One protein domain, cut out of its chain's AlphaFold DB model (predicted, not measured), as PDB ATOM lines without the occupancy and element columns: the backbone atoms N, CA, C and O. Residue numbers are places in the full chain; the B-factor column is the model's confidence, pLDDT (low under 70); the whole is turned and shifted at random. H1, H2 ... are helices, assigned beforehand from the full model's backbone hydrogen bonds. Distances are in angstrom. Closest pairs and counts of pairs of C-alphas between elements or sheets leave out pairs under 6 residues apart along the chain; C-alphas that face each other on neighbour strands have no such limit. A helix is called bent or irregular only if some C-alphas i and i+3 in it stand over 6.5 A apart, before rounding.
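AT A GLANCE: This is residues 26 to 90 of the 108 residues of a protein of Jiangella ureilytica (UniProt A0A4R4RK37). Two small helical ends stand far from each other, joined by a long bare link, residues 55 to 69. At one end H1 meets the start of H2, which kinks sharply and folds back near residue 48; at the other end H3 and H4 make a corner. The printed part has 65 residues with four named helices, H1, H2, H3, H4, and no named strand; the class is all helix. It is extended, with a radius of gyration of the C-alphas of 20.7 A and spans of 57 by 25 by 22 A.

HOW THE PARTS SIT: H1, residues 26 to 32, touches H2, residues 36 to 54, which meets it with residues 36 to 39 alone; the closest C-alphas, of Ala 29 and Arg 36, are 5.4 A apart. Their lines stand at a steep tilt of 69 degrees, only just short of about perpendicular, and run the same way. H2 has a kink of 121 degrees near residue 48 and is irregular, with C-alphas 48 and 51 9.4 A apart. H2 is apart from H3, residues 70 to 82. H3 and H4, residues 84 to 90, are close but not clearly touching, with the closest C-alphas, of Arg 80 and Val 87, 7.2 A apart. Their lines are about perpendicular, at 81 degrees. Every O i to N i+4 pair is within hydrogen-bond range in H1, H3 and H4, and 11 of 15 in H2.

IN THESE COORDINATES: H1 begins at C-alpha 26, (127.003, 13.836, 70.582), and is 9.9 A long. H2 measures 15.7 A and H3 18.5 A from first to last C-alpha. H4, 10.7 A, ends at C-alpha 90, (79.677, 8.304, 87.660).

THE WHOLE: The two C-alphas farthest apart, of Glu 27 and Glu 82, are 57.1 A apart. Residues 56 to 90 stand free. The link from H2 to H3 is long; the other two are tight. The printed part has no cut. Mean pLDDT of the printed part is 88.3; residues 88 to 90 are under 70.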
ATOM      1  N   VAL A  26     127.003  15.298  70.449       89.12
ATOM      2  CA  VAL A  26     127.003  13.836  70.582       89.12
ATOM      3  C   VAL A  26     127.398  13.420  71.996       89.12
ATOM      4  O   VAL A  26     126.686  12.632  72.612       89.12
ATOM      5  N   GLU A  27     128.482  13.976  72.537       88.75
ATOM      6  CA  GLU A  27     128.933  13.685  73.902       88.75
ATOM      7  C   GLU A  27     127.899  14.121  74.941       88.75
ATOM      8  O   GLU A  27     127.632  13.392  75.894       88.75
ATOM      9  N   VAL A  28     127.270  15.283  74.738       90.62
ATOM     10  CA  VAL A  28     126.191  15.771  75.607       90.62
ATOM     11  C   VAL A  28     124.981  14.838  75.555       90.62
ATOM     12  O   VAL A  28     124.444  14.485  76.602       90.62
ATOM     13  N   ALA A  29     124.578  14.388  74.362       89.62
ATOM     14  CA  ALA A  29     123.466  13.456  74.193       89.62
ATOM     15  C   ALA A  29     123.721  12.118  74.907       89.62
ATOM     16  O   ALA A  29     122.854  11.640  75.637       89.62
ATOM     17  N   VAL A  30     124.928  11.557  74.756       90.25
ATOM     18  CA  VAL A  30     125.337  10.313  75.429       90.25
ATOM     19  C   VAL A  30     125.338  10.486  76.946       90.25
ATOM     20  O   VAL A  30     124.718   9.690  77.647       90.25
ATOM     21  N   ARG A  31     125.967  11.549  77.462       90.38
ATOM     22  CA  ARG A  31     126.031  11.828  78.907       90.38
ATOM     23  C   ARG A  31     124.654  12.037  79.534       90.38
ATOM     24  O   ARG A  31     124.447  11.647  80.676       90.38
ATOM     25  N   ALA A  32     123.733  12.660  78.804       86.69
ATOM     26  CA  ALA A  32     122.373  12.914  79.270       86.69
ATOM     27  C   ALA A  32     121.399  11.748  79.001       86.69
ATOM     28  O   ALA A  32     120.259  11.807  79.453       86.69
ATOM     29  N   GLY A  33     121.811  10.703  78.272       91.12
ATOM     30  CA  GLY A  33     120.949   9.563  77.936       91.12
ATOM     31  C   GLY A  33     119.792   9.911  76.992       91.12
ATOM     32  O   GLY A  33     118.745   9.266  77.029       91.12
ATOM     33  N   VAL A  34     119.950  10.942  76.157       89.94
ATOM     34  CA  VAL A  34     118.909  11.437  75.240       89.94
ATOM     35  C   VAL A  34     119.361  11.372  73.787       89.94
ATOM     36  O   VAL A  34     120.537  11.217  73.470       89.94
ATOM     37  N   SER A  35     118.414  11.521  72.862       89.81
ATOM     38  CA  SER A  35     118.746  11.612  71.442       89.81
ATOM     39  C   SER A  35     119.455  12.936  71.118       89.81
ATOM     40  O   SER A  35     119.187  13.973  71.730       89.81
ATOM     41  N   ARG A  36     120.290  12.947  70.070       88.12
ATOM     42  CA  ARG A  36     120.901  14.186  69.541       88.12
ATOM     43  C   ARG A  36     119.849  15.241  69.162       88.12
ATOM     44  O   ARG A  36     120.070  16.431  69.358       88.12
ATOM     45  N   GLN A  37     118.689  14.811  68.658       89.50
ATOM     46  CA  GLN A  37     117.572  15.699  68.304       89.50
ATOM     47  C   GLN A  37     116.995  16.417  69.532       89.50
ATOM     48  O   GLN A  37     116.651  17.598  69.446       89.50
ATOM     49  N   SER A  38     116.937  15.739  70.682       90.75
ATOM     50  CA  SER A  38     116.519  16.338  71.954       90.75
ATOM     51  C   SER A  38     117.478  17.450  72.379       90.75
ATOM     52  O   SER A  38     117.030  18.545  72.703       90.75
ATOM     53  N   VAL A  39     118.793  17.213  72.282       91.94
ATOM     54  CA  VAL A  39     119.807  18.223  72.628       91.94
ATOM     55  C   VAL A  39     119.709  19.447  71.715       91.94
ATOM     56  O   VAL A  39     119.726  20.572  72.205       91.94
ATOM     57  N   HIS A  40     119.524  19.263  70.405       93.31
ATOM     58  CA  HIS A  40     119.295  20.388  69.490       93.31
ATOM     59  C   HIS A  40     118.045  21.198  69.833       93.31
ATOM     60  O   HIS A  40     118.062  22.423  69.744       93.31
ATOM     61  N   THR A  41     116.979  20.517  70.247       92.19
ATOM     62  CA  THR A  41     115.734  21.165  70.662       92.19
ATOM     63  C   THR A  41     115.956  22.014  71.916       92.19
ATOM     64  O   THR A  41     115.560  23.176  71.945       92.19
ATOM     65  N   TRP A  42     116.662  21.474  72.915       93.25
ATOM     66  CA  TRP A  42     117.024  22.202  74.133       93.25
ATOM     67  C   TRP A  42     117.935  23.398  73.864       93.25
ATOM     68  O   TRP A  42     117.704  24.458  74.434       93.25
ATOM     69  N   ILE A  43     118.926  23.262  72.974       93.75
ATOM     70  CA  ILE A  43     119.784  24.384  72.560       93.75
ATOM     71  C   ILE A  43     118.935  25.485  71.922       93.75
ATOM     72  O   ILE A  43     119.085  26.647  72.284       93.75
ATOM     73  N   GLY A  44     118.017  25.130  71.017       94.12
ATOM     74  CA  GLY A  44     117.108  26.096  70.400       94.12
ATOM     75  C   GLY A  44     116.297  26.875  71.438       94.12
ATOM     76  O   GLY A  44     116.263  28.100  71.386       94.12
ATOM     77  N   TRP A  45     115.715  26.177  72.415       94.19
ATOM     78  CA  TRP A  45     114.948  26.799  73.499       94.19
ATOM     79  C   TRP A  45     115.800  27.643  74.438       94.19
ATOM     80  O   TRP A  45     115.372  28.713  74.856       94.19
ATOM     81  N   TYR A  46     117.005  27.184  74.766       93.25
ATOM     82  CA  TYR A  46     117.922  27.936  75.609       93.25
ATOM     83  C   TYR A  46     118.357  29.240  74.938       93.25
ATOM     84  O   TYR A  46     118.389  30.284  75.580       93.25
ATOM     85  N   LEU A  47     118.646  29.206  73.637       94.81
ATOM     86  CA  LEU A  47     119.021  30.408  72.895       94.81
ATOM     87  C   LEU A  47     117.852  31.390  72.737       94.81
ATOM     88  O   LEU A  47     118.092  32.592  72.676       94.81
ATOM     89  N   SER A  48     116.604  30.911  72.679       95.00
ATOM     90  CA  SER A  48     115.428  31.777  72.519       95.00
ATOM     91  C   SER A  48     114.844  32.299  73.833       95.00
ATOM     92  O   SER A  48     114.395  33.437  73.896       95.00
ATOM     93  N   GLU A  49     114.799  31.467  74.872       93.69
ATOM     94  CA  GLU A  49     114.067  31.716  76.125       93.69
ATOM     95  C   GLU A  49     114.992  31.670  77.360       93.69
ATOM     96  O   GLU A  49     114.543  31.837  78.495       93.69
ATOM     97  N   GLY A  50     116.290  31.416  77.172       93.69
ATOM     98  CA  GLY A  50     117.241  31.232  78.262       93.69
ATOM     99  C   GLY A  50     116.947  29.978  79.087       93.69
ATOM    100  O   GLY A  50     116.427  28.971  78.603       93.69
ATOM    101  N   ILE A  51     117.259  30.044  80.382       92.62
ATOM    102  CA  ILE A  51     117.020  28.940  81.325       92.62
ATOM    103  C   ILE A  51     115.524  28.589  81.414       92.62
ATOM    104  O   ILE A  51     115.185  27.418  81.582       92.62
ATOM    105  N   ALA A  52     114.621  29.561  81.231       90.75
ATOM    106  CA  ALA A  52     113.177  29.322  81.253       90.75
ATOM    107  C   ALA A  52     112.723  28.347  80.151       90.75
ATOM    108  O   ALA A  52     111.807  27.555  80.368       90.75
ATOM    109  N   GLY A  53     113.421  28.326  79.011       88.75
ATOM    110  CA  GLY A  53     113.135  27.411  77.908       88.75
ATOM    111  C   GLY A  53     113.345  25.930  78.248       88.75
ATOM    112  O   GLY A  53     112.770  25.074  77.575       88.75
ATOM    113  N   LEU A  54     114.125  25.622  79.289       90.12
ATOM    114  CA  LEU A  54     114.431  24.260  79.747       90.12
ATOM    115  C   LEU A  54     113.469  23.743  80.828       90.12
ATOM    116  O   LEU A  54     113.595  22.593  81.245       90.12
ATOM    117  N   ALA A  55     112.525  24.565  81.295       90.44
ATOM    118  CA  ALA A  55     111.518  24.128  82.255       90.44
ATOM    119  C   ALA A  55     110.631  23.009  81.677       90.44
ATOM    120  O   ALA A  55     110.428  22.929  80.462       90.44
ATOM    121  N   ASP A  56     110.079  22.157  82.551       86.12
ATOM    122  CA  ASP A  56     109.159  21.093  82.136       86.12
ATOM    123  C   ASP A  56     107.936  21.691  81.429       86.12
ATOM    124  O   ASP A  56     107.253  22.577  81.951       86.12
ATOM    125  N   ARG A  57     107.671  21.210  80.214       81.38
ATOM    126  CA  ARG A  57     106.580  21.702  79.371       81.38
ATOM    127  C   ARG A  57     105.467  20.678  79.355       81.38
ATOM    128  O   ARG A  57     105.691  19.474  79.249       81.38
ATOM    129  N   SER A  58     104.231  21.163  79.362       79.56
ATOM    130  CA  SER A  58     103.097  20.268  79.183       79.56
ATOM    131  C   SER A  58     103.167  19.590  77.813       79.56
ATOM    132  O   SER A  58     103.148  20.248  76.777       79.56
ATOM    133  N   HIS A  59     103.166  18.258  77.809       77.62
ATOM    134  CA  HIS A  59     102.976  17.454  76.599       77.62
ATOM    135  C   HIS A  59     101.524  17.469  76.091       77.62
ATOM    136  O   HIS A  59     101.206  16.826  75.089       77.62
ATOM    137  N   ARG A  60     100.613  18.150  76.798       77.31
ATOM    138  CA  ARG A  60      99.213  18.252  76.395       77.31
ATOM    139  C   ARG A  60      99.103  19.128  75.135       77.31
ATOM    140  O   ARG A  60      99.726  20.188  75.092       77.31
ATOM    141  N   PRO A  61      98.284  18.735  74.142       81.69
ATOM    142  CA  PRO A  61      97.947  19.609  73.022       81.69
ATOM    143  C   PRO A  61      97.428  20.959  73.523       81.69
ATOM    144  O   PRO A  61      96.633  20.996  74.467       81.69
ATOM    145  N   LYS A  62      97.878  22.050  72.893       81.88
ATOM    146  CA  LYS A  62      97.431  23.408  73.242       81.88
ATOM    147  C   LYS A  62      95.942  23.601  72.958       81.88
ATOM    148  O   LYS A  62      95.261  24.250  73.739       81.88
ATOM    149  N   GLU A  63      95.451  22.995  71.880       80.56
ATOM    150  CA  GLU A  63      94.069  23.119  71.421       80.56
ATOM    151  C   GLU A  63      93.552  21.763  70.928       80.56
ATOM    152  O   GLU A  63      94.310  20.942  70.400       80.56
ATOM    153  N   CYS A  64      92.251  21.530  71.102       83.19
ATOM    154  CA  CYS A  64      91.544  20.376  70.558       83.19
ATOM    155  C   CYS A  64      90.430  20.883  69.626       83.19
ATOM    156  O   CYS A  64      89.627  21.696  70.078       83.19
ATOM    157  N   PRO A  65      90.292  20.378  68.384       88.44
ATOM    158  CA  PRO A  65      89.277  20.864  67.435       88.44
ATOM    159  C   PRO A  65      87.829  20.783  67.936       88.44
ATOM    160  O   PRO A  65      86.976  21.549  67.511       88.44
ATOM    161  N   HIS A  66      87.557  19.854  68.851       87.75
ATOM    162  CA  HIS A  66      86.236  19.632  69.444       87.75
ATOM    163  C   HIS A  66      86.145  20.173  70.878       87.75
ATOM    164  O   HIS A  66      85.321  19.707  71.665       87.75
ATOM    165  N   GLN A  67      87.044  21.083  71.267       88.38
ATOM    166  CA  GLN A  67      86.949  21.733  72.564       88.38
ATOM    167  C   GLN A  67      85.707  22.628  72.586       88.38
ATOM    168  O   GLN A  67      85.456  23.395  71.660       88.38
ATOM    169  N   VAL A  68      84.909  22.491  73.641       91.50
ATOM    170  CA  VAL A  68      83.731  23.331  73.863       91.50
ATOM    171  C   VAL A  68      84.156  24.762  74.198       91.50
ATOM    172  O   VAL A  68      85.271  25.004  74.655       91.50
ATOM    173  N   THR A  69      83.270  25.727  73.965       93.38
ATOM    174  CA  THR A  69      83.563  27.134  74.263       93.38
ATOM    175  C   THR A  69      83.728  27.355  75.767       93.38
ATOM    176  O   THR A  69      83.131  26.646  76.580       93.38
ATOM    177  N   SER A  70      84.492  28.381  76.152       92.12
ATOM    178  CA  SER A  70      84.730  28.722  77.564       92.12
ATOM    179  C   SER A  70      83.434  28.947  78.348       92.12
ATOM    180  O   SER A  70      83.320  28.514  79.490       92.12
ATOM    181  N   VAL A  71      82.426  29.558  77.723       96.62
ATOM    182  CA  VAL A  71      81.103  29.780  78.330       96.62
ATOM    183  C   VAL A  71      80.436  28.453  78.699       96.62
ATOM    184  O   VAL A  71      79.909  28.307  79.800       96.62
ATOM    185  N   VAL A  72      80.505  27.458  77.810       95.31
ATOM    186  CA  VAL A  72      79.960  26.119  78.069       95.31
ATOM    187  C   VAL A  72      80.792  25.389  79.126       95.31
ATOM    188  O   VAL A  72      80.223  24.736  79.997       95.31
ATOM    189  N   GLU A  73      82.124  25.518  79.101       94.62
ATOM    190  CA  GLU A  73      82.994  24.952  80.142       94.62
ATOM    191  C   GLU A  73      82.634  25.486  81.537       94.62
ATOM    192  O   GLU A  73      82.515  24.696  82.477       94.62
ATOM    193  N   ILE A  74      82.409  26.800  81.660       96.69
ATOM    194  CA  ILE A  74      82.001  27.458  82.910       96.69
ATOM    195  C   ILE A  74      80.625  26.952  83.354       96.69
ATOM    196  O   ILE A  74      80.486  26.503  84.490       96.69
ATOM    197  N   ALA A  75      79.631  26.935  82.460       95.94
ATOM    198  CA  ALA A  75      78.281  26.467  82.787       95.94
ATOM    199  C   ALA A  75      78.277  25.011  83.292       95.94
ATOM    200  O   ALA A  75      77.646  24.687  84.298       95.94
ATOM    201  N   VAL A  76      79.041  24.125  82.643       91.50
ATOM    202  CA  VAL A  76      79.191  22.728  83.080       91.50
ATOM    203  C   VAL A  76      79.922  22.632  84.422       91.50
ATOM    204  O   VAL A  76      79.616  21.742  85.222       91.50
ATOM    205  N   ALA A  77      80.898  23.507  84.682       91.56
ATOM    206  CA  ALA A  77      81.620  23.537  85.948       91.56
ATOM    207  C   ALA A  77      80.713  23.951  87.117       91.56
ATOM    208  O   ALA A  77      80.720  23.258  88.134       91.56
ATOM    209  N   GLU A  78      79.904  25.002  86.958       94.25
ATOM    210  CA  GLU A  78      78.948  25.434  87.990       94.25
ATOM    211  C   GLU A  78      77.871  24.368  88.232       94.25
ATOM    212  O   GLU A  78      77.691  23.925  89.367       94.25
ATOM    213  N   MET A  79      77.285  23.802  87.170       91.69
ATOM    214  CA  MET A  79      76.324  22.694  87.279       91.69
ATOM    215  C   MET A  79      76.896  21.499  88.072       91.69
ATOM    216  O   MET A  79      76.202  20.851  88.857       91.69
ATOM    217  N   ARG A  80      78.188  21.181  87.901       90.12
ATOM    218  CA  ARG A  80      78.845  20.107  88.668       90.12
ATOM    219  C   ARG A  80      79.065  20.464  90.137       90.12
ATOM    220  O   ARG A  80      79.051  19.550  90.962       90.12
ATOM    221  N   ARG A  81      79.293  21.742  90.461       88.56
ATOM    222  CA  ARG A  81      79.423  22.220  91.848       88.56
ATOM    223  C   ARG A  81      78.088  22.145  92.581       88.56
ATOM    224  O   ARG A  81      78.062  21.695  93.721       88.56
ATOM    225  N   GLU A  82      76.995  22.489  91.906       92.75
ATOM    226  CA  GLU A  82      75.625  22.414  92.439       92.75
ATOM    227  C   GLU A  82      75.122  20.969  92.597       92.75
ATOM    228  O   GLU A  82      74.267  20.678  93.439       92.75
ATOM    229  N   HIS A  83      75.696  20.019  91.845       88.94
ATOM    230  CA  HIS A  83      75.307  18.607  91.892       88.94
ATOM    231  C   HIS A  83      76.457  17.634  92.239       88.94
ATOM    232  O   HIS A  83      76.771  16.732  91.449       88.94
ATOM    233  N   PRO A  84      77.031  17.685  93.462       82.44
ATOM    234  CA  PRO A  84      78.173  16.845  93.858       82.44
ATOM    235  C   PRO A  84      77.928  15.330  93.750       82.44
ATOM    236  O   PRO A  84      78.855  14.548  93.515       82.44
ATOM    237  N   ARG A  85      76.668  14.892  93.893       84.00
ATOM    238  CA  ARG A  85      76.273  13.476  93.783       84.00
ATOM    239  C   ARG A  85      76.555  12.881  92.400       84.00
ATOM    240  O   ARG A  85      76.910  11.711  92.310       84.00
ATOM    241  N   TRP A  86      76.478  13.676  91.330       81.50
ATOM    242  CA  TRP A  86      76.744  13.204  89.965       81.50
ATOM    243  C   TRP A  86      78.217  12.857  89.745       81.50
ATOM    244  O   TRP A  86      78.543  11.914  89.024       81.50
ATOM    245  N   VAL A  87      79.117  13.575  90.418       74.25
ATOM    246  CA  VAL A  87      80.552  13.286  90.370       74.25
ATOM    247  C   VAL A  87      80.853  11.978  91.108       74.25
ATOM    248  O   VAL A  87      81.591  11.139  90.591       74.25
ATOM    249  N   ARG A  88      80.221  11.756  92.270       68.25
ATOM    250  CA  ARG A  88      80.401  10.539  93.083       68.25
ATOM    251  C   ARG A  88      79.859   9.279  92.400       68.25
ATOM    252  O   ARG A  88      80.494   8.233  92.480       68.25
ATOM    253  N   SER A  89      78.718   9.384  91.723       65.75
ATOM    254  CA  SER A  89      78.019   8.229  91.146       65.75
ATOM    255  C   SER A  89      78.487   7.829  89.740       65.75
ATOM    256  O   SER A  89      78.101   6.762  89.275       65.75
ATOM    257  N   GLY A  90      79.318   8.625  89.051       60.97
ATOM    258  CA  GLY A  90      79.677   8.304  87.660       60.97
ATOM    259  C   GLY A  90      80.931   8.951  87.067       60.97
ATOM    260  O   GLY A  90      81.370   8.530  85.997       60.97
TER     261      GLY A  90